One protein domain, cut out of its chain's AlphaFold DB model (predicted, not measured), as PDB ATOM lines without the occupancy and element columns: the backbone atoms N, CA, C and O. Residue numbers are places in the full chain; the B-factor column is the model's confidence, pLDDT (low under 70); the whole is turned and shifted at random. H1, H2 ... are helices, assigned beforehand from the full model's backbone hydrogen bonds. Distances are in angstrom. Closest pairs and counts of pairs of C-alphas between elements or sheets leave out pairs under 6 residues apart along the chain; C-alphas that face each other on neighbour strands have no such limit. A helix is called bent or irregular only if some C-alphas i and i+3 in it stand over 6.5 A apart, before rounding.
ATOM      1  N   PRO A 113      35.531  15.228 298.514       56.28
ATOM      2  CA  PRO A 113      34.851  15.883 297.394       56.28
ATOM      3  C   PRO A 113      33.638  16.736 297.805       56.28
ATOM      4  O   PRO A 113      33.186  17.541 297.001       56.28
ATOM      5  N   LEU A 114      33.127  16.604 299.038       59.69
ATOM      6  CA  LEU A 114      31.987  17.382 299.546       59.69
ATOM      7  C   LEU A 114      32.423  18.617 300.358       59.69
ATOM      8  O   LEU A 114      31.615  19.504 300.608       59.69
ATOM      9  N   ARG A 115      33.712  18.743 300.708       64.50
ATOM     10  CA  ARG A 115      34.259  19.944 301.373       64.50
ATOM     11  C   ARG A 115      34.055  21.268 300.624       64.50
ATOM     12  O   ARG A 115      33.952  22.289 301.288       64.50
ATOM     13  N   PRO A 116      33.988  21.320 299.286       64.81
ATOM     14  CA  PRO A 116      33.598  22.551 298.602       64.81
ATOM     15  C   PRO A 116      32.136  22.952 298.873       64.81
ATOM     16  O   PRO A 116      31.838  24.142 298.934       64.81
ATOM     17  N   LEU A 117      31.234  21.983 299.093       63.09
ATOM     18  CA  LEU A 117      29.819  22.250 299.395       63.09
ATOM     19  C   LEU A 117      29.633  22.901 300.773       63.09
ATOM     20  O   LEU A 117      28.739  23.726 300.940       63.09
ATOM     21  N   LEU A 118      30.533  22.608 301.715       69.38
ATOM     22  CA  LEU A 118      30.599  23.244 303.037       69.38
ATOM     23  C   LEU A 118      30.759  24.771 302.970       69.38
ATOM     24  O   LEU A 118      30.240  25.474 303.827       69.38
ATOM     25  N   TYR A 119      31.451  25.288 301.952       75.56
ATOM     26  CA  TYR A 119      31.592  26.735 301.747       75.56
ATOM     27  C   TYR A 119      30.477  27.298 300.867       75.56
ATOM     28  O   TYR A 119      30.072  28.444 301.032       75.56
ATOM     29  N   PHE A 120      29.966  26.488 299.940       82.94
ATOM     30  CA  PHE A 120      28.935  26.900 298.995       82.94
ATOM     31  C   PHE A 120      27.632  27.339 299.674       82.94
ATOM     32  O   PHE A 120      27.067  28.364 299.288       82.94
ATOM     33  N   GLY A 121      27.171  26.593 300.682       84.44
ATOM     34  CA  GLY A 121      25.945  26.924 301.410       84.44
ATOM     35  C   GLY A 121      26.014  28.302 302.086       84.44
ATOM     36  O   GLY A 121      25.280  29.205 301.676       84.44
ATOM     37  N   PRO A 122      26.936  28.519 303.048       84.94
ATOM     38  CA  PRO A 122      27.065  29.794 303.755       84.94
ATOM     39  C   PRO A 122      27.309  30.986 302.821       84.94
ATOM     40  O   PRO A 122      26.756  32.061 303.034       84.94
ATOM     41  N   ILE A 123      28.078  30.801 301.738       88.31
ATOM     42  CA  ILE A 123      28.259  31.840 300.710       88.31
ATOM     43  C   ILE A 123      26.925  32.185 300.037       88.31
ATOM     44  O   ILE A 123      26.668  33.351 299.759       88.31
ATOM     45  N   SER A 124      26.071  31.199 299.777       90.31
ATOM     46  CA  SER A 124      24.780  31.414 299.120       90.31
ATOM     47  C   SER A 124      23.784  32.163 300.010       90.31
ATOM     48  O   SER A 124      23.104  33.074 299.533       90.31
ATOM     49  N   VAL A 125      23.742  31.847 301.308       87.94
ATOM     50  CA  VAL A 125      22.957  32.626 302.285       87.94
ATOM     51  C   VAL A 125      23.503  34.052 302.386       87.94
ATOM     52  O   VAL A 125      22.744  35.014 302.322       87.94
ATOM     53  N   ALA A 126      24.825  34.212 302.421       87.69
ATOM     54  CA  ALA A 126      25.450  35.527 302.474       87.69
ATOM     55  C   ALA A 126      25.187  36.383 301.228       87.69
ATOM     56  O   ALA A 126      24.987  37.592 301.344       87.69
ATOM     57  N   LEU A 127      25.155  35.775 300.036       90.56
ATOM     58  CA  LEU A 127      24.739  36.451 298.804       90.56
ATOM     59  C   LEU A 127      23.274  36.891 298.869       90.56
ATOM     60  O   LEU A 127      22.953  37.983 298.407       90.56
ATOM     61  N   THR A 128      22.412  36.070 299.469       89.62
ATOM     62  CA  THR A 128      20.989  36.380 299.648       89.62
ATOM     63  C   THR A 128      20.798  37.574 300.584       89.62
ATOM     64  O   THR A 128      20.125  38.529 300.206       89.62
ATOM     65  N   GLU A 129      21.463  37.592 301.741       86.81
ATOM     66  CA  GLU A 129      21.424  38.727 302.682       86.81
ATOM     67  C   GLU A 129      22.014  40.010 302.075       86.81
ATOM     68  O   GLU A 129      21.497  41.111 302.274       86.81
ATOM     69  N   ALA A 130      23.081  39.887 301.282       88.75
ATOM     70  CA  ALA A 130      23.640  41.018 300.548       88.75
ATOM     71  C   ALA A 130      22.652  41.573 299.510       88.75
ATOM     72  O   ALA A 130      22.523  42.790 299.372       88.75
ATOM     73  N   ALA A 131      21.951  40.693 298.789       87.56
ATOM     74  CA  ALA A 131      20.935  41.076 297.814       87.56
ATOM     75  C   ALA A 131      19.725  41.744 298.484       87.56
ATOM     76  O   ALA A 131      19.249  42.765 297.988       87.56
ATOM     77  N   ASP A 132      19.278  41.210 299.620       86.50
ATOM     78  CA  ASP A 132      18.188  41.750 300.434       86.50
ATOM     79  C   ASP A 132      18.498  43.179 300.920       86.50
ATOM     80  O   ASP A 132      17.783  44.135 300.600       86.50
ATOM     81  N   ILE A 133      19.646  43.372 301.583       84.62
ATOM     82  CA  ILE A 133      20.092  44.697 302.046       84.62
ATOM     83  C   ILE A 133      20.303  45.662 300.879       84.62
ATOM     84  O   ILE A 133      19.877  46.819 300.947       84.62
ATOM     85  N   GLY A 134      20.925  45.201 299.792       85.06
ATOM     86  CA  GLY A 134      21.129  46.014 298.599       85.06
ATOM     87  C   GLY A 134      19.805  46.515 298.016       85.06
ATOM     88  O   GLY A 134      19.665  47.706 297.732       85.06
ATOM     89  N   ARG A 135      18.806  45.630 297.913       82.12
ATOM     90  CA  ARG A 135      17.459  45.969 297.439       82.12
ATOM     91  C   ARG A 135      16.759  46.967 298.357       82.12
ATOM     92  O   ARG A 135      16.179  47.941 297.872       82.12
ATOM     93  N   SER A 136      16.854  46.781 299.673       79.69
ATOM     94  CA  SER A 136      16.278  47.727 300.634       79.69
ATOM     95  C   SER A 136      16.889  49.131 300.502       79.69
ATOM     96  O   SER A 136      16.194  50.144 300.547       79.69
ATOM     97  N   LEU A 137      18.199  49.217 300.259       81.06
ATOM     98  CA  LEU A 137      18.885  50.498 300.077       81.06
ATOM     99  C   LEU A 137      18.585  51.160 298.732       81.06
ATOM    100  O   LEU A 137      18.506  52.389 298.661       81.06
ATOM    101  N   TRP A 138      18.437  50.363 297.675       79.38
ATOM    102  CA  TRP A 138      18.134  50.851 296.334       79.38
ATOM    103  C   TRP A 138      16.739  51.474 296.249       79.38
ATOM    104  O   TRP A 138      16.582  52.588 295.743       79.38
ATOM    105  N   THR A 139      15.743  50.800 296.829       71.44
ATOM    106  CA  THR A 139      14.349  51.275 296.884       71.44
ATOM    107  C   THR A 139      14.187  52.586 297.662       71.44
ATOM    108  O   THR A 139      13.244  53.335 297.421       71.44
ATOM    109  N   SER A 140      15.137  52.937 298.537       68.00
ATOM    110  CA  SER A 140      15.135  54.216 299.256       68.00
ATOM    111  C   SER A 140      15.435  55.437 298.366       68.00
ATOM    112  O   SER A 140      15.251  56.555 298.839       68.00
ATOM    113  N   HIS A 141      15.911  55.267 297.120       65.25
ATOM    114  CA  HIS A 141      16.225  56.303 296.105       65.25
ATOM    115  C   HIS A 141      17.161  57.469 296.511       65.25
ATOM    116  O   HIS A 141      17.585  58.247 295.658       65.25
ATOM    117  N   THR A 142      17.535  57.591 297.784       63.91
ATOM    118  CA  THR A 142      18.362  58.669 298.349       63.91
ATOM    119  C   THR A 142      19.776  58.214 298.708       63.91
ATOM    120  O   THR A 142      20.587  59.005 299.191       63.91
ATOM    121  N   THR A 143      20.082  56.936 298.497       73.94
ATOM    122  CA  THR A 143      21.304  56.292 298.976       73.94
ATOM    123  C   THR A 143      22.363  56.228 297.878       73.94
ATOM    124  O   THR A 143      22.081  55.852 296.743       73.94
ATOM    125  N   SER A 144      23.611  56.577 298.201       80.69
ATOM    126  CA  SER A 144      24.713  56.498 297.238       80.69
ATOM    127  C   SER A 144      25.107  55.046 296.935       80.69
ATOM    128  O   SER A 144      25.070  54.183 297.812       80.69
ATOM    129  N   TYR A 145      25.582  54.775 295.714       80.25
ATOM    130  CA  TYR A 145      26.085  53.446 295.329       80.25
ATOM    131  C   TYR A 145      27.168  52.904 296.273       80.25
ATOM    132  O   TYR A 145      27.205  51.709 296.552       80.25
ATOM    133  N   ALA A 146      28.038  53.776 296.793       79.00
ATOM    134  CA  ALA A 146      29.090  53.381 297.727       79.00
ATOM    135  C   ALA A 146      28.518  52.795 299.029       79.00
ATOM    136  O   ALA A 146      29.035  51.797 299.538       79.00
ATOM    137  N   ILE A 147      27.432  53.389 299.536       81.38
ATOM    138  CA  ILE A 147      26.711  52.890 300.708       81.38
ATOM    139  C   ILE A 147      26.081  51.531 300.402       81.38
ATOM    140  O   ILE A 147      26.253  50.608 301.191       81.38
ATOM    141  N   ILE A 148      25.425  51.384 299.246       83.69
ATOM    142  CA  ILE A 148      24.804  50.116 298.829       83.69
ATOM    143  C   ILE A 148      25.839  48.991 298.816       83.69
ATOM    144  O   ILE A 148      25.628  47.949 299.433       83.69
ATOM    145  N   ILE A 149      26.990  49.220 298.178       83.25
ATOM    146  CA  ILE A 149      28.067  48.226 298.083       83.25
ATOM    147  C   ILE A 149      28.623  47.883 299.468       83.25
ATOM    148  O   ILE A 149      28.813  46.711 299.788       83.25
ATOM    149  N   THR A 150      28.867  48.891 300.307       80.69
ATOM    150  CA  THR A 150      29.490  48.688 301.623       80.69
ATOM    151  C   THR A 150      28.542  47.983 302.591       80.69
ATOM    152  O   THR A 150      28.957  47.056 303.282       80.69
ATOM    153  N   ALA A 151      27.265  48.365 302.610       81.88
ATOM    154  CA  ALA A 151      26.252  47.723 303.439       81.88
ATOM    155  C   ALA A 151      25.976  46.280 302.990       81.88
ATOM    156  O   ALA A 151      25.946  45.384 303.828       81.88
ATOM    157  N   SER A 152      25.874  46.033 301.679       86.25
ATOM    158  CA  SER A 152      25.714  44.674 301.138       86.25
ATOM    159  C   SER A 152      26.925  43.795 301.471       86.25
ATOM    160  O   SER A 152      26.772  42.640 301.859       86.25
ATOM    161  N   GLY A 153      28.142  44.348 301.394       84.25
ATOM    162  CA  GLY A 153      29.365  43.650 301.804       84.25
ATOM    163  C   GLY A 153      29.425  43.363 303.307       84.25
ATOM    164  O   GLY A 153      29.854  42.284 303.714       84.25
ATOM    165  N   ALA A 154      28.963  44.292 304.146       79.38
ATOM    166  CA  ALA A 154      28.864  44.078 305.589       79.38
ATOM    167  C   ALA A 154      27.830  42.994 305.939       79.38
ATOM    168  O   ALA A 154      28.116  42.135 306.773       79.38
ATOM    169  N   ALA A 155      26.676  42.989 305.267       84.06
ATOM    170  CA  ALA A 155      25.648  41.960 305.414       84.06
ATOM    171  C   ALA A 155      26.164  40.575 305.001       84.06
ATOM    172  O   ALA A 155      26.014  39.610 305.749       84.06
ATOM    173  N   PHE A 156      26.872  40.497 303.870       87.75
ATOM    174  CA  PHE A 156      27.534  39.278 303.410       87.75
ATOM    175  C   PHE A 156      28.471  38.698 304.481       87.75
ATOM    176  O   PHE A 156      28.375  37.528 304.845       87.75
ATOM    177  N   LEU A 157      29.366  39.526 305.032       81.81
ATOM    178  CA  LEU A 157      30.320  39.082 306.051       81.81
ATOM    179  C   LEU A 157      29.635  38.680 307.363       81.81
ATOM    180  O   LEU A 157      30.044  37.698 307.980       81.81
ATOM    181  N   SER A 158      28.592  39.410 307.770       77.00
ATOM    182  CA  SER A 158      27.789  39.078 308.951       77.00
ATOM    183  C   SER A 158      27.121  37.706 308.805       77.00
ATOM    184  O   SER A 158      27.206  36.875 309.708       77.00
ATOM    185  N   SER A 159      26.541  37.432 307.632       83.25
ATOM    186  CA  SER A 159      25.845  36.178 307.335       83.25
ATOM    187  C   SER A 159      26.783  34.964 307.287       83.25
ATOM    188  O   SER A 159      26.467  33.914 307.857       83.25
ATOM    189  N   ILE A 160      27.982  35.112 306.703       82.06
ATOM    190  CA  ILE A 160      29.017  34.062 306.760       82.06
ATOM    191  C   ILE A 160      29.415  33.768 308.207       82.06
ATOM    192  O   ILE A 160      29.560  32.602 308.567       82.06
ATOM    193  N   GLY A 161      29.595  34.810 309.026       72.12
ATOM    194  CA  GLY A 161      29.948  34.658 310.437       72.12
ATOM    195  C   GLY A 161      28.885  33.905 311.237       72.12
ATOM    196  O   GLY A 161      29.234  33.090 312.081       72.12
ATOM    197  N   LEU A 162      27.605  34.132 310.935       72.75
ATOM    198  CA  LEU A 162      26.491  33.470 311.616       72.75
ATOM    199  C   LEU A 162      26.344  31.995 311.229       72.75
ATOM    200  O   LEU A 162      26.098  31.149 312.081       72.75
ATOM    201  N   THR A 163      26.433  31.686 309.935       77.31
ATOM    202  CA  THR A 163      26.036  30.364 309.421       77.31
ATOM    203  C   THR A 163      27.212  29.429 309.175       77.31
ATOM    204  O   THR A 163      27.024  28.214 309.150       77.31
ATOM    205  N   GLY A 164      28.424  29.954 308.990       77.81
ATOM    206  CA  GLY A 164      29.572  29.180 308.519       77.81
ATOM    207  C   GLY A 164      30.011  28.070 309.474       77.81
ATOM    208  O   GLY A 164      30.207  26.935 309.040       77.81
ATOM    209  N   GLU A 165      30.151  28.387 310.761       79.81
ATOM    210  CA  GLU A 165      30.604  27.434 311.781       79.81
ATOM    211  C   GLU A 165      29.549  26.359 312.048       79.81
ATOM    212  O   GLU A 165      29.823  25.179 311.838       79.81
ATOM    213  N   THR A 166      28.307  26.759 312.336       81.00
ATOM    214  CA  THR A 166      27.207  25.815 312.577       81.00
ATOM    215  C   THR A 166      26.928  24.920 311.370       81.00
ATOM    216  O   THR A 166      26.741  23.715 311.526       81.00
ATOM    217  N   THR A 167      26.957  25.461 310.143       85.06
ATOM    218  CA  THR A 167      26.803  24.637 308.928       85.06
ATOM    219  C   THR A 167      27.901  23.583 308.854       85.06
ATOM    220  O   THR A 167      27.641  22.441 308.471       85.06
ATOM    221  N   ARG A 168      29.135  23.951 309.217       83.75
ATOM    222  CA  ARG A 168      30.275  23.040 309.175       83.75
ATOM    223  C   ARG A 168      30.178  21.937 310.215       83.75
ATOM    224  O   ARG A 168      30.343  20.771 309.861       83.75
ATOM    225  N   GLU A 169      29.897  22.299 311.457       83.31
ATOM    226  CA  GLU A 169      29.726  21.351 312.557       83.31
ATOM    227  C   GLU A 169      28.611  20.354 312.247       83.31
ATOM    228  O   GLU A 169      28.837  19.142 312.259       83.31
ATOM    229  N   ASN A 170      27.444  20.850 311.840       85.19
ATOM    230  CA  ASN A 170      26.289  20.008 311.542       85.19
ATOM    231  C   ASN A 170      26.485  19.150 310.295       85.19
ATOM    232  O   ASN A 170      25.988  18.022 310.237       85.19
ATOM    233  N   PHE A 171      27.236  19.626 309.303       84.75
ATOM    234  CA  PHE A 171      27.622  18.806 308.161       84.75
ATOM    235  C   PHE A 171      28.539  17.650 308.577       84.75
ATOM    236  O   PHE A 171      28.308  16.502 308.177       84.75
ATOM    237  N   ASP A 172      29.558  17.928 309.393       81.50
ATOM    238  CA  ASP A 172      30.487  16.911 309.887       81.50
ATOM    239  C   ASP A 172      29.759  15.895 310.787       81.50
ATOM    240  O   ASP A 172      29.959  14.683 310.643       81.50
ATOM    241  N   GLU A 173      28.861  16.353 311.662       82.38
ATOM    242  CA  GLU A 173      27.977  15.498 312.463       82.38
ATOM    243  C   GLU A 173      27.069  14.629 311.589       82.38
ATOM    244  O   GLU A 173      27.028  13.407 311.760       82.38
ATOM    245  N   THR A 174      26.395  15.219 310.602       83.56
ATOM    246  CA  THR A 174      25.506  14.496 309.680       83.56
ATOM    247  C   THR A 174      26.271  13.414 308.922       83.56
ATOM    248  O   THR A 174      25.823  12.267 308.836       83.56
ATOM    249  N   CYS A 175      27.475  13.727 308.435       80.69
ATOM    250  CA  CYS A 175      28.346  12.750 307.784       80.69
ATOM    251  C   CYS A 175      28.717  11.592 308.723       80.69
ATOM    252  O   CYS A 175      28.688  10.425 308.311       80.69
ATOM    253  N   LYS A 176      29.033  11.885 309.992       79.56
ATOM    254  CA  LYS A 176      29.323  10.856 311.007       79.56
ATOM    255  C   LYS A 176      28.104   9.975 311.267       79.56
ATOM    256  O   LYS A 176      28.264   8.754 311.299       79.56
ATOM    257  N   ILE A 177      26.909  10.555 311.385       82.69
ATOM    258  CA  ILE A 177      25.654   9.817 311.601       82.69
ATOM    259  C   ILE A 177      25.392   8.856 310.444       82.69
ATOM    260  O   ILE A 177      25.166   7.667 310.670       82.69
ATOM    261  N   VAL A 178      25.485   9.337 309.200       82.50
ATOM    262  CA  VAL A 178      25.248   8.517 308.002       82.50
ATOM    263  C   VAL A 178      26.261   7.375 307.908       82.50
ATOM    264  O   VAL A 178      25.885   6.227 307.659       82.50
ATOM    265  N   LYS A 179      27.549   7.661 308.147       78.00
ATOM    266  CA  LYS A 179      28.628   6.670 308.031       78.00
ATOM    267  C   LYS A 179      28.596   5.634 309.155       78.00
ATOM    268  O   LYS A 179      28.690   4.439 308.886       78.00
ATOM    269  N   LYS A 180      28.475   6.077 310.410       80.44
ATOM    270  CA  LYS A 180      28.492   5.200 311.594       80.44
ATOM    271  C   LYS A 180      27.124   4.565 311.877       80.44
ATOM    272  O   LYS A 180      27.053   3.646 312.690       80.44
ATOM    273  N   ARG A 181      26.050   5.038 311.226       78.56
ATOM    274  CA  ARG A 181      24.641   4.671 311.490       78.56
ATOM    275  C   ARG A 181      24.277   4.767 312.975       78.56
ATOM    276  O   ARG A 181      23.507   3.961 313.497       78.56
ATOM    277  N   ARG A 182      24.895   5.722 313.665       78.88
ATOM    278  CA  ARG A 182      24.758   5.968 315.101       78.88
ATOM    279  C   ARG A 182      24.793   7.469 315.334       78.88
ATOM    280  O   ARG A 182      25.581   8.160 314.691       78.88
ATOM    281  N   PHE A 183      23.952   7.942 316.246       79.94
ATOM    282  CA  PHE A 183      24.008   9.323 316.716       79.94
ATOM    283  C   PHE A 183      25.320   9.588 317.473       79.94
ATOM    284  O   PHE A 183      25.912   8.629 317.989       79.94
ATOM    285  N   PRO A 184      25.790  10.850 317.525       77.19
ATOM    286  CA  PRO A 184      26.918  11.239 318.367       77.19
ATOM    287  C   PRO A 184      26.702  10.782 319.814       77.19
ATOM    288  O   PRO A 184      25.560  10.697 320.275       77.19
ATOM    289  N   ARG A 185      27.784  10.445 320.528       71.50
ATOM    290  CA  ARG A 185      27.695   9.952 321.919       71.50
ATOM    291  C   ARG A 185      27.101  11.005 322.858       71.50
ATOM    292  O   ARG A 185      26.439  10.652 323.827       71.50
ATOM    293  N   ASP A 186      27.331  12.257 322.503       76.00
ATOM    294  CA  ASP A 186      27.010  13.478 323.236       76.00
ATOM    295  C   ASP A 186      25.518  13.824 323.110       76.00
ATOM    296  O   ASP A 186      24.970  14.581 323.908       76.00
ATOM    297  N   TRP A 187      24.824  13.225 322.136       81.88
ATOM    298  CA  TRP A 187      23.390  13.401 321.975       81.88
ATOM    299  C   TRP A 187      22.614  12.549 322.983       81.88
ATOM    300  O   TRP A 187      22.951  11.381 323.217       81.88
ATOM    301  N   PRO A 188      21.501  13.070 323.525       81.69
ATOM    302  CA  PRO A 188      20.709  12.320 324.478       81.69
ATOM    303  C   PRO A 188      20.143  11.040 323.848       81.69
ATOM    304  O   PRO A 188      19.578  11.026 322.741       81.69
ATOM    305  N   LYS A 189      20.292   9.934 324.585       83.56
ATOM    306  CA  LYS A 189      19.775   8.621 324.195       83.56
ATOM    307  C   LYS A 189      18.263   8.597 324.390       83.56
ATOM    308  O   LYS A 189      17.770   8.702 325.509       83.56
ATOM    309  N   LEU A 190      17.530   8.410 323.299       85.44
ATOM    310  CA  LEU A 190      16.074   8.288 323.310       85.44
ATOM    311  C   LEU A 190      15.639   6.824 323.222       85.44
ATOM    312  O   LEU A 190      16.313   5.979 322.629       85.44
ATOM    313  N   SER A 191      14.464   6.523 323.777       88.06
ATOM    314  CA  SER A 191      13.776   5.265 323.482       88.06
ATOM    315  C   SER A 191      13.315   5.248 322.020       88.06
ATOM    316  O   SER A 191      13.046   6.297 321.436       88.06
ATOM    317  N   LYS A 192      13.158   4.057 321.421       87.50
ATOM    318  CA  LYS A 192      12.727   3.914 320.012       87.50
ATOM    319  C   LYS A 192      11.423   4.657 319.699       87.50
ATOM    320  O   LYS A 192      11.258   5.180 318.604       87.50
ATOM    321  N   THR A 193      10.502   4.713 320.659       90.00
ATOM    322  CA  THR A 193       9.221   5.411 320.507       90.00
ATOM    323  C   THR A 193       9.413   6.925 320.469       90.00
ATOM    324  O   THR A 193       8.872   7.584 319.588       90.00
ATOM    325  N   ARG A 194      10.226   7.475 321.384       90.12
ATOM    326  CA  ARG A 194      10.544   8.912 321.413       90.12
ATOM    327  C   ARG A 194      11.354   9.331 320.188       90.12
ATOM    328  O   ARG A 194      11.106  10.388 319.631       90.12
ATOM    329  N   GLU A 195      12.250   8.469 319.724       86.62
ATOM    330  CA  GLU A 195      12.994   8.647 318.478       86.62
ATOM    331  C   GLU A 195      12.054   8.756 317.262       86.62
ATOM    332  O   GLU A 195      12.177   9.678 316.459       86.62
ATOM    333  N   GLY A 196      11.060   7.865 317.162       87.56
ATOM    334  CA  GLY A 196      10.040   7.930 316.112       87.56
ATOM    335  C   GLY A 196       9.211   9.218 316.160       87.56
ATOM    336  O   GLY A 196       8.941   9.810 315.117       87.56
ATOM    337  N   VAL A 197       8.861   9.690 317.362       89.62
ATOM    338  CA  VAL A 197       8.170  10.977 317.552       89.62
ATOM    339  C   VAL A 197       9.056  12.149 317.131       89.62
ATOM    340  O   VAL A 197       8.574  13.036 316.433       89.62
ATOM    341  N   ALA A 198      10.344  12.140 317.490       87.75
ATOM    342  CA  ALA A 198      11.282  13.191 317.106       87.75
ATOM    343  C   ALA A 198      11.348  13.349 315.581       87.75
ATOM    344  O   ALA A 198      11.201  14.456 315.070       87.75
ATOM    345  N   ILE A 199      11.484  12.227 314.864       88.19
ATOM    346  CA  ILE A 199      11.519  12.196 313.397       88.19
ATOM    347  C   ILE A 199      10.192  12.683 312.803       88.19
ATOM    348  O   ILE A 199      10.192  13.462 311.854       88.19
ATOM    349  N   ALA A 200       9.054  12.241 313.349       87.38
ATOM    350  CA  ALA A 200       7.742  12.645 312.851       87.38
ATOM    351  C   ALA A 200       7.500  14.156 313.006       87.38
ATOM    352  O   ALA A 200       6.985  14.788 312.085       87.38
ATOM    353  N   LEU A 201       7.907  14.736 314.140       86.62
ATOM    354  CA  LEU A 201       7.789  16.173 314.399       86.62
ATOM    355  C   LEU A 201       8.737  17.002 313.525       86.62
ATOM    356  O   LEU A 201       8.368  18.092 313.096       86.62
ATOM    357  N   SER A 202       9.934  16.489 313.227       87.75
ATOM    358  CA  SER A 202      10.918  17.206 312.413       87.75
ATOM    359  C   SER A 202      10.727  17.032 310.905       87.75
ATOM    360  O   SER A 202      11.277  17.820 310.146       87.75
ATOM    361  N   ALA A 203       9.974  16.029 310.443       86.94
ATOM    362  CA  ALA A 203       9.904  15.673 309.024       86.94
ATOM    363  C   ALA A 203       9.392  16.811 308.128       86.94
ATOM    364  O   ALA A 203      10.009  17.117 307.110       86.94
ATOM    365  N   LEU A 204       8.271  17.440 308.498       84.12
ATOM    366  CA  LEU A 204       7.675  18.493 307.672       84.12
ATOM    367  C   LEU A 204       8.545  19.763 307.642       84.12
ATOM    368  O   LEU A 204       8.860  20.211 306.536       84.12
ATOM    369  N   PRO A 205       8.998  20.326 308.783       85.19
ATOM    370  CA  PRO A 205       9.854  21.506 308.738       85.19
ATOM    371  C   PRO A 205      11.229  21.230 308.115       85.19
ATOM    372  O   PRO A 205      11.731  22.092 307.405       85.19
ATOM    373  N   ALA A 206      11.801  20.030 308.283       85.56
ATOM    374  CA  ALA A 206      13.095  19.686 307.685       85.56
ATOM    375  C   ALA A 206      13.068  19.620 306.149       85.56
ATOM    376  O   ALA A 206      14.103  19.774 305.508       85.56
ATOM    377  N   VAL A 207      11.900  19.379 305.545       87.81
ATOM    378  CA  VAL A 207      11.732  19.431 304.084       87.81
ATOM    379  C   VAL A 207      11.326  20.831 303.640       87.81
ATOM    380  O   VAL A 207      11.827  21.338 302.637       87.81
ATOM    381  N   TRP A 208      10.406  21.460 304.370       89.06
ATOM    382  CA  TRP A 208       9.809  22.718 303.944       89.06
ATOM    383  C   TRP A 208      10.691  23.944 304.211       89.06
ATOM    384  O   TRP A 208      10.676  24.873 303.404       89.06
ATOM    385  N   GLY A 209      11.489  23.942 305.281       88.44
ATOM    386  CA  GLY A 209      12.432  25.019 305.604       88.44
ATOM    387  C   GLY A 209      13.456  25.266 304.490       88.44
ATOM    388  O   GLY A 209      13.506  26.376 303.959       88.44
ATOM    389  N   PRO A 210      14.164  24.228 304.002       91.06
ATOM    390  CA  PRO A 210      15.072  24.352 302.862       91.06
ATOM    391  C   PRO A 210      14.412  24.889 301.587       91.06
ATOM    392  O   PRO A 210      15.032  25.642 300.838       91.06
ATOM    393  N   ILE A 211      13.151  24.517 301.335       91.50
ATOM    394  CA  ILE A 211      12.385  25.032 300.192       91.50
ATOM    395  C   ILE A 211      12.088  26.518 300.387       91.50
ATOM    396  O   ILE A 211      12.273  27.293 299.452       91.50
ATOM    397  N   CYS A 212      11.648  26.922 301.579       90.94
ATOM    398  CA  CYS A 212      11.389  28.321 301.901       90.94
ATOM    399  C   CYS A 212      12.638  29.176 301.691       90.94
ATOM    400  O   CYS A 212      12.587  30.139 300.928       90.94
ATOM    401  N   GLU A 213      13.759  28.777 302.290       89.94
ATOM    402  CA  GLU A 213      15.017  29.521 302.202       89.94
ATOM    403  C   GLU A 213      15.549  29.573 300.766       89.94
ATOM    404  O   GLU A 213      15.949  30.626 300.271       89.94
ATOM    405  N   GLY A 214      15.476  28.453 300.041       92.69
ATOM    406  CA  GLY A 214      15.859  28.416 298.634       92.69
ATOM    407  C   GLY A 214      14.995  29.330 297.763       92.69
ATOM    408  O   GLY A 214      15.518  30.033 296.899       92.69
ATOM    409  N   MET A 215      13.681  29.379 297.994       93.69
ATOM    410  CA  MET A 215      12.777  30.262 297.246       93.69
ATOM    411  C   MET A 215      13.013  31.736 297.578       93.69
ATOM    412  O   MET A 215      12.981  32.565 296.672       93.69
ATOM    413  N   GLN A 216      13.303  32.074 298.836       92.00
ATOM    414  CA  GLN A 216      13.709  33.431 299.210       92.00
ATOM    415  C   GLN A 216      14.998  33.847 298.497       92.00
ATOM    416  O   GLN A 216      15.030  34.879 297.828       92.00
ATOM    417  N   ALA A 217      16.031  33.005 298.558       93.25
ATOM    418  CA  ALA A 217      17.299  33.234 297.878       93.25
ATOM    419  C   ALA A 217      17.128  33.405 296.364       93.25
ATOM    420  O   ALA A 217      17.682  34.334 295.773       93.25
ATOM    421  N   TYR A 218      16.303  32.563 295.736       93.81
ATOM    422  CA  TYR A 218      15.960  32.715 294.326       93.81
ATOM    423  C   TYR A 218      15.291  34.066 294.051       93.81
ATOM    424  O   TYR A 218      15.711  34.774 293.142       93.81
ATOM    425  N   TYR A 219      14.280  34.438 294.842       92.31
ATOM    426  CA  TYR A 219      13.527  35.682 294.673       92.31
ATOM    427  C   TYR A 219      14.423  36.922 294.757       92.31
ATOM    428  O   TYR A 219      14.323  37.817 293.914       92.31
ATOM    429  N   PHE A 220      15.316  36.976 295.746       89.31
ATOM    430  CA  PHE A 220      16.227  38.106 295.901       89.31
ATOM    431  C   PHE A 220      17.271  38.163 294.789       89.31
ATOM    432  O   PHE A 220      17.501  39.239 294.241       89.31
ATOM    433  N   MET A 221      17.865  37.025 294.416       90.81
ATOM    434  CA  MET A 221      18.890  36.978 293.371       90.81
ATOM    435  C   MET A 221      18.321  37.260 291.979       90.81
ATOM    436  O   MET A 221      18.889  38.068 291.242       90.81
ATOM    437  N   ASP A 222      17.191  36.649 291.618       90.38
ATOM    438  CA  ASP A 222      16.556  36.834 290.308       90.38
ATOM    439  C   ASP A 222      16.028  38.265 290.124       90.38
ATOM    440  O   ASP A 222      16.031  38.795 289.015       90.38
ATOM    441  N   GLY A 223      15.667  38.940 291.223       84.88
ATOM    442  CA  GLY A 223      15.229  40.335 291.215       84.88
ATOM    443  C   GLY A 223      16.331  41.369 290.951       84.88
ATOM    444  O   GLY A 223      16.019  42.494 290.572       84.88
ATOM    445  N   ILE A 224      17.618  41.030 291.107       86.44
ATOM    446  CA  ILE A 224      18.716  42.013 290.999       86.44
ATOM    447  C   ILE A 224      18.737  42.726 289.624       86.44
ATOM    448  O   ILE A 224      18.770  43.958 289.601       86.44
ATOM    449  N   PRO A 225      18.699  42.045 288.460       86.50
ATOM    450  CA  PRO A 225      18.850  42.726 287.174       86.50
ATOM    451  C   PRO A 225      17.727  43.713 286.854       86.50
ATOM    452  O   PRO A 225      17.990  44.740 286.219       86.50
ATOM    453  N   SER A 226      16.496  43.409 287.270       82.94
ATOM    454  CA  SER A 226      15.336  44.277 287.051       82.94
ATOM    455  C   SER A 226      15.351  45.470 288.006       82.94
ATOM    456  O   SER A 226      15.158  46.606 287.567       82.94
ATOM    457  N   GLU A 227      15.668  45.232 289.280       80.62
ATOM    458  CA  GLU A 227      15.716  46.250 290.330       80.62
ATOM    459  C   GLU A 227      16.780  47.320 290.027       80.62
ATOM    460  O   GLU A 227      16.480  48.510 290.028       80.62
ATOM    461  N   TYR A 228      17.995  46.914 289.647       79.00
ATOM    462  CA  TYR A 228      19.094  47.830 289.300       79.00
ATOM    463  C   TYR A 228      19.127  48.234 287.813       79.00
ATOM    464  O   TYR A 228      20.100  48.831 287.349       79.00
ATOM    465  N   HIS A 229      18.083  47.903 287.046       81.50
ATOM    466  CA  HIS A 229      17.912  48.283 285.638       81.50
ATOM    467  C   HIS A 229      19.055  47.869 284.688       81.50
ATOM    468  O   HIS A 229      19.332  48.550 283.696       81.50
ATOM    469  N   PHE A 230      19.703  46.729 284.944       83.50
ATOM    470  CA  PHE A 230      20.727  46.160 284.059       83.50
ATOM    471  C   PHE A 230      20.284  44.872 283.353       83.50
ATOM    472  O   PHE A 230      21.098  44.205 282.720       83.50
ATOM    473  N   GLU A 231      18.993  44.552 283.381       82.12
ATOM    474  CA  GLU A 231      18.353  43.424 282.684       82.12
ATOM    475  C   GLU A 231      18.792  43.238 281.216       82.12
ATOM    476  O   GLU A 231      18.913  42.114 280.737       82.12
ATOM    477  N   LYS A 232      19.096  44.328 280.497       80.62
ATOM    478  CA  LYS A 232      19.573  44.291 279.099       80.62
ATOM    479  C   LYS A 232      21.042  43.885 278.961       80.62
ATOM    480  O   LYS A 232      21.470  43.508 277.872       80.62
ATOM    481  N   SER A 233      21.805  43.992 280.042       82.25
ATOM    482  CA  SER A 233      23.244  43.729 280.109       82.25
ATOM    483  C   SER A 233      23.563  42.311 280.585       82.25
ATOM    484  O   SER A 233      24.729  41.923 280.591       82.25
ATOM    485  N   VAL A 234      22.553  41.532 280.987       85.62
ATOM    486  CA  VAL A 234      22.727  40.184 281.535       85.62
ATOM    487  C   VAL A 234      21.927  39.173 280.730       85.62
ATOM    488  O   VAL A 234      20.801  39.419 280.312       85.62
ATOM    489  N   ASN A 235      22.525  38.004 280.497       89.25
ATOM    490  CA  ASN A 235      21.821  36.895 279.874       89.25
ATOM    491  C   ASN A 235      20.797  36.321 280.877       89.25
ATOM    492  O   ASN A 235      21.218  35.801 281.914       89.25
ATOM    493  N   PRO A 236      19.485  36.359 280.576       85.38
ATOM    494  CA  PRO A 236      18.448  35.967 281.531       85.38
ATOM    495  C   PRO A 236      18.523  34.482 281.905       85.38
ATOM    496  O   PRO A 236      18.295  34.122 283.052       85.38
ATOM    497  N   VAL A 237      18.915  33.613 280.966       88.31
ATOM    498  CA  VAL A 237      19.059  32.173 281.230       88.31
ATOM    499  C   VAL A 237      20.236  31.917 282.167       88.31
ATOM    500  O   VAL A 237      20.118  31.134 283.105       88.31
ATOM    501  N   LEU A 238      21.364  32.593 281.939       89.25
ATOM    502  CA  LEU A 238      22.529  32.468 282.811       89.25
ATOM    503  C   LEU A 238      22.216  32.973 284.225       89.25
ATOM    504  O   LEU A 238      22.600  32.332 285.199       89.25
ATOM    505  N   TRP A 239      21.488  34.085 284.336       90.69
ATOM    506  CA  TRP A 239      21.105  34.645 285.629       90.69
ATOM    507  C   TRP A 239      20.137  33.750 286.398       90.69
ATOM    508  O   TRP A 239      20.317  33.531 287.593       90.69
ATOM    509  N   MET A 240      19.172  33.151 285.702       89.00
ATOM    510  CA  MET A 240      18.269  32.160 286.281       89.00
ATOM    511  C   MET A 240      19.039  30.948 286.826       89.00
ATOM    512  O   MET A 240      18.733  30.457 287.913       89.00
ATOM    513  N   VAL A 241      20.061  30.471 286.102       90.50
ATOM    514  CA  VAL A 241      20.927  29.369 286.559       90.50
ATOM    515  C   VAL A 241      21.720  29.772 287.802       90.50
ATOM    516  O   VAL A 241      21.760  29.003 288.760       90.50
ATOM    517  N   ILE A 242      22.303  30.974 287.822       90.81
ATOM    518  CA  ILE A 242      23.024  31.498 288.995       90.81
ATOM    519  C   ILE A 242      22.081  31.609 290.198       90.81
ATOM    520  O   ILE A 242      22.415  31.129 291.278       90.81
ATOM    521  N   SER A 243      20.885  32.164 290.005       91.88
ATOM    522  CA  SER A 243      19.885  32.330 291.066       91.88
ATOM    523  C   SER A 243      19.410  30.981 291.609       91.88
ATOM    524  O   SER A 243      19.323  30.800 292.818       91.88
ATOM    525  N   SER A 244      19.198  29.989 290.736       91.62
ATOM    526  CA  SER A 244      18.847  28.614 291.135       91.62
ATOM    527  C   SER A 244      19.981  27.914 291.887       91.62
ATOM    528  O   SER A 244      19.741  27.125 292.803       91.62
ATOM    529  N   PHE A 245      21.227  28.195 291.503       92.06
ATOM    530  CA  PHE A 245      22.401  27.678 292.188       92.06
ATOM    531  C   PHE A 245      22.471  28.256 293.606       92.06
ATOM    532  O   PHE A 245      22.440  27.487 294.563       92.06
ATOM    533  N   VAL A 246      22.424  29.584 293.761       92.12
ATOM    534  CA  VAL A 246      22.384  30.248 295.080       92.12
ATOM    535  C   VAL A 246      21.204  29.746 295.922       92.12
ATOM    536  O   VAL A 246      21.389  29.392 297.081       92.12
ATOM    537  N   ALA A 247      20.020  29.591 295.328       93.31
ATOM    538  CA  ALA A 247      18.851  29.022 295.997       93.31
ATOM    539  C   ALA A 247      19.101  27.621 296.572       93.31
ATOM    540  O   ALA A 247      18.758  27.334 297.718       93.31
ATOM    541  N   SER A 248      19.748  26.752 295.796       91.25
ATOM    542  CA  SER A 248      20.090  25.399 296.243       91.25
ATOM    543  C   SER A 248      21.093  25.422 297.400       91.25
ATOM    544  O   SER A 248      20.976  24.632 298.334       91.25
ATOM    545  N   GLY A 249      22.065  26.339 297.356       91.19
ATOM    546  CA  GLY A 249      23.031  26.533 298.436       91.19
ATOM    547  C   GLY A 249      22.381  27.046 299.719       91.19
ATOM    548  O   GLY A 249      22.635  26.489 300.785       91.19
ATOM    549  N   ALA A 250      21.494  28.040 299.620       91.00
ATOM    550  CA  ALA A 250      20.777  28.591 300.767       91.00
ATOM    551  C   ALA A 250      19.856  27.549 301.425       91.00
ATOM    552  O   ALA A 250      19.905  27.355 302.640       91.00
ATOM    553  N   GLY A 251      19.105  26.784 300.622       90.94
ATOM    554  CA  GLY A 251      18.291  25.675 301.124       90.94
ATOM    555  C   GLY A 251      19.124  24.583 301.807       90.94
ATOM    556  O   GLY A 251      18.742  24.079 302.862       90.94
ATOM    557  N   MET A 252      20.297  24.250 301.258       90.12
ATOM    558  CA  MET A 252      21.225  23.308 301.893       90.12
ATOM    559  C   MET A 252      21.752  23.834 303.232       90.12
ATOM    560  O   MET A 252      21.846  23.058 304.181       90.12
ATOM    561  N   THR A 253      22.067  25.128 303.335       89.44
ATOM    562  CA  THR A 253      22.442  25.732 304.619       89.44
ATOM    563  C   THR A 253      21.310  25.627 305.624       89.44
ATOM    564  O   THR A 253      21.558  25.108 306.701       89.44
ATOM    565  N   ASN A 254      20.070  25.976 305.268       89.75
ATOM    566  CA  ASN A 254      18.931  25.847 306.183       89.75
ATOM    567  C   ASN A 254      18.704  24.396 306.658       89.75
ATOM    568  O   ASN A 254      18.384  24.153 307.824       89.75
ATOM    569  N   ALA A 255      18.926  23.410 305.783       89.25
ATOM    570  CA  ALA A 255      18.858  21.997 306.157       89.25
ATOM    571  C   ALA A 255      19.915  21.623 307.214       89.25
ATOM    572  O   ALA A 255      19.654  20.806 308.097       89.25
ATOM    573  N   LEU A 256      21.107  22.214 307.112       87.94
ATOM    574  CA  LEU A 256      22.241  21.962 307.999       87.94
ATOM    575  C   LEU A 256      22.272  22.886 309.221       87.94
ATOM    576  O   LEU A 256      22.945  22.555 310.185       87.94
ATOM    577  N   THR A 257      21.557  24.008 309.229       87.25
ATOM    578  CA  THR A 257      21.434  24.902 310.387       87.25
ATOM    579  C   THR A 257      20.083  24.683 311.053       87.25
ATOM    580  O   THR A 257      19.958  23.836 311.933       87.25
ATOM    581  N   ASP A 258      19.050  25.371 310.586       86.00
ATOM    582  CA  ASP A 258      17.759  25.520 311.245       86.00
ATOM    583  C   ASP A 258      17.057  24.178 311.438       86.00
ATOM    584  O   ASP A 258      16.548  23.870 312.516       86.00
ATOM    585  N   SER A 259      17.083  23.334 310.406       87.50
ATOM    586  CA  SER A 259      16.441  22.020 310.445       87.50
ATOM    587  C   SER A 259      17.195  21.020 311.330       87.50
ATOM    588  O   SER A 259      16.569  20.229 312.041       87.50
ATOM    589  N   ALA A 260      18.531  21.057 311.310       87.81
ATOM    590  CA  ALA A 260      19.370  20.184 312.128       87.81
ATOM    591  C   ALA A 260      19.281  20.561 313.615       87.81
ATOM    592  O   ALA A 260      19.061  19.693 314.462       87.81
ATOM    593  N   GLU A 261      19.364  21.855 313.925       87.12
ATOM    594  CA  GLU A 261      19.231  22.376 315.285       87.12
ATOM    595  C   GLU A 261      17.825  22.134 315.839       87.12
ATOM    596  O   GLU A 261      17.679  21.643 316.955       87.12
ATOM    597  N   MET A 262      16.771  22.338 315.043       90.25
ATOM    598  CA  MET A 262      15.411  21.957 315.435       90.25
ATOM    599  C   MET A 262      15.317  20.487 315.846       90.25
ATOM    600  O   MET A 262      14.704  20.162 316.866       90.25
ATOM    601  N   TYR A 263      15.929  19.585 315.077       89.38
ATOM    602  CA  TYR A 263      15.919  18.168 315.413       89.38
ATOM    603  C   TYR A 263      16.658  17.885 316.730       89.38
ATOM    604  O   TYR A 263      16.119  17.162 317.570       89.38
ATOM    605  N   LYS A 264      17.828  18.499 316.966       88.00
ATOM    606  CA  LYS A 264      18.550  18.401 318.251       88.00
ATOM    607  C   LYS A 264      17.678  18.856 319.423       88.00
ATOM    608  O   LYS A 264      17.522  18.120 320.394       88.00
ATOM    609  N   VAL A 265      17.010  19.997 319.288       87.19
ATOM    610  CA  VAL A 265      16.140  20.567 320.330       87.19
ATOM    611  C   VAL A 265      14.950  19.666 320.637       87.19
ATOM    612  O   VAL A 265      14.632  19.429 321.802       87.19
ATOM    613  N   ILE A 266      14.290  19.125 319.609       88.50
ATOM    614  CA  ILE A 266      13.190  18.170 319.798       88.50
ATOM    615  C   ILE A 266      13.690  16.941 320.563       88.50
ATOM    616  O   ILE A 266      13.018  16.474 321.486       88.50
ATOM    617  N   ARG A 267      14.880  16.429 320.224       89.62
ATOM    618  CA  ARG A 267      15.473  15.290 320.933       89.62
ATOM    619  C   ARG A 267      15.771  15.607 322.392       89.62
ATOM    620  O   ARG A 267      15.401  14.811 323.249       89.62
ATOM    621  N   GLU A 268      16.401  16.742 322.679       87.12
ATOM    622  CA  GLU A 268      16.702  17.183 324.047       87.12
ATOM    623  C   GLU A 268      15.431  17.310 324.889       87.12
ATOM    624  O   GLU A 268      15.348  16.783 326.000       87.12
ATOM    625  N   ARG A 269      14.385  17.921 324.321       86.12
ATOM    626  CA  ARG A 269      13.081  18.050 324.981       86.12
ATOM    627  C   ARG A 269      12.438  16.696 325.259       86.12
ATOM    628  O   ARG A 269      11.915  16.489 326.348       86.12
ATOM    629  N   LEU A 270      12.505  15.758 324.315       87.75
ATOM    630  CA  LEU A 270      11.996  14.398 324.512       87.75
ATOM    631  C   LEU A 270      12.851  13.575 325.485       87.75
ATOM    632  O   LEU A 270      12.355  12.612 326.076       87.75
ATOM    633  N   ALA A 271      14.124  13.922 325.656       86.69
ATOM    634  CA  ALA A 271      15.018  13.290 326.614       86.69
ATOM    635  C   ALA A 271      14.861  13.839 328.039       86.69
ATOM    636  O   ALA A 271      15.301  13.179 328.974       86.69
ATOM    637  N   GLY A 272      14.217  14.999 328.208       81.25
ATOM    638  CA  GLY A 272      14.126  15.689 329.497       81.25
ATOM    639  C   GLY A 272      15.426  16.391 329.894       81.25
ATOM    640  O   GLY A 272      15.634  16.684 331.065       81.25
ATOM    641  N   THR A 273      16.322  16.645 328.937       79.00
ATOM    642  CA  THR A 273      17.587  17.343 329.182       79.00
ATOM    643  C   THR A 273      17.421  18.836 328.925       79.00
ATOM    644  O   THR A 273      16.846  19.236 327.909       79.00
ATOM    645  N   HIS A 274      17.946  19.666 329.824       69.50
ATOM    646  CA  HIS A 274      17.924  21.121 329.699       69.50
ATOM    647  C   HIS A 274      19.335  21.692 329.774       69.50
ATOM    648  O   HIS A 274      20.160  21.229 330.560       69.50
TER     649      HIS A 274
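What this domain is: This is residues 113 to 274 of the 567 residues of an uncharacterized protein of Aquicella siphonis (UniProt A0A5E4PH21). Two helical hairpins, H1 with H2a and H3b with H4, pack together where H1 crosses H4; H5 packs on H3a at one end. The printed part has 162 residues with five named helices: all helix. It is loose, radius of gyration of the C-alphas 18.8 A, spanning 58 by 31 by 27 A.

How they stand to each other: Find H2, residues 145 to 180, and H3, residues 192 to 227, each one helix by hydrogen bonds but bent: H2a ends at C-alpha 162, 7.3 A from 165 in H2b; H3a at 201, 7.1 A from 204 in H3b. H1, residues 113 to 139, touches H2a; the closest C-alphas, Ala 130 and Ser 152, are 4.2 A apart. Every O i to N i+4 pair inside H2a, H2b, H3a, H4, residues 236 to 256, and H5, residues 258 to 271, is within hydrogen-bond range; in H1 20 of 23 are, and in H3b 15 of 20.

Where its parts are: From C-alpha 113 at (34.851, 15.883, 297.394) H1 runs 40.9 A. H4, residues 236 to 256, runs 30.2 A; H5, residues 258 to 271, ends at (15.018, 13.290, 326.614).

The domain as a whole: The H2 to H3 link is long; pLDDT is under 70 at 113 to 118, 140 to 142 and 274.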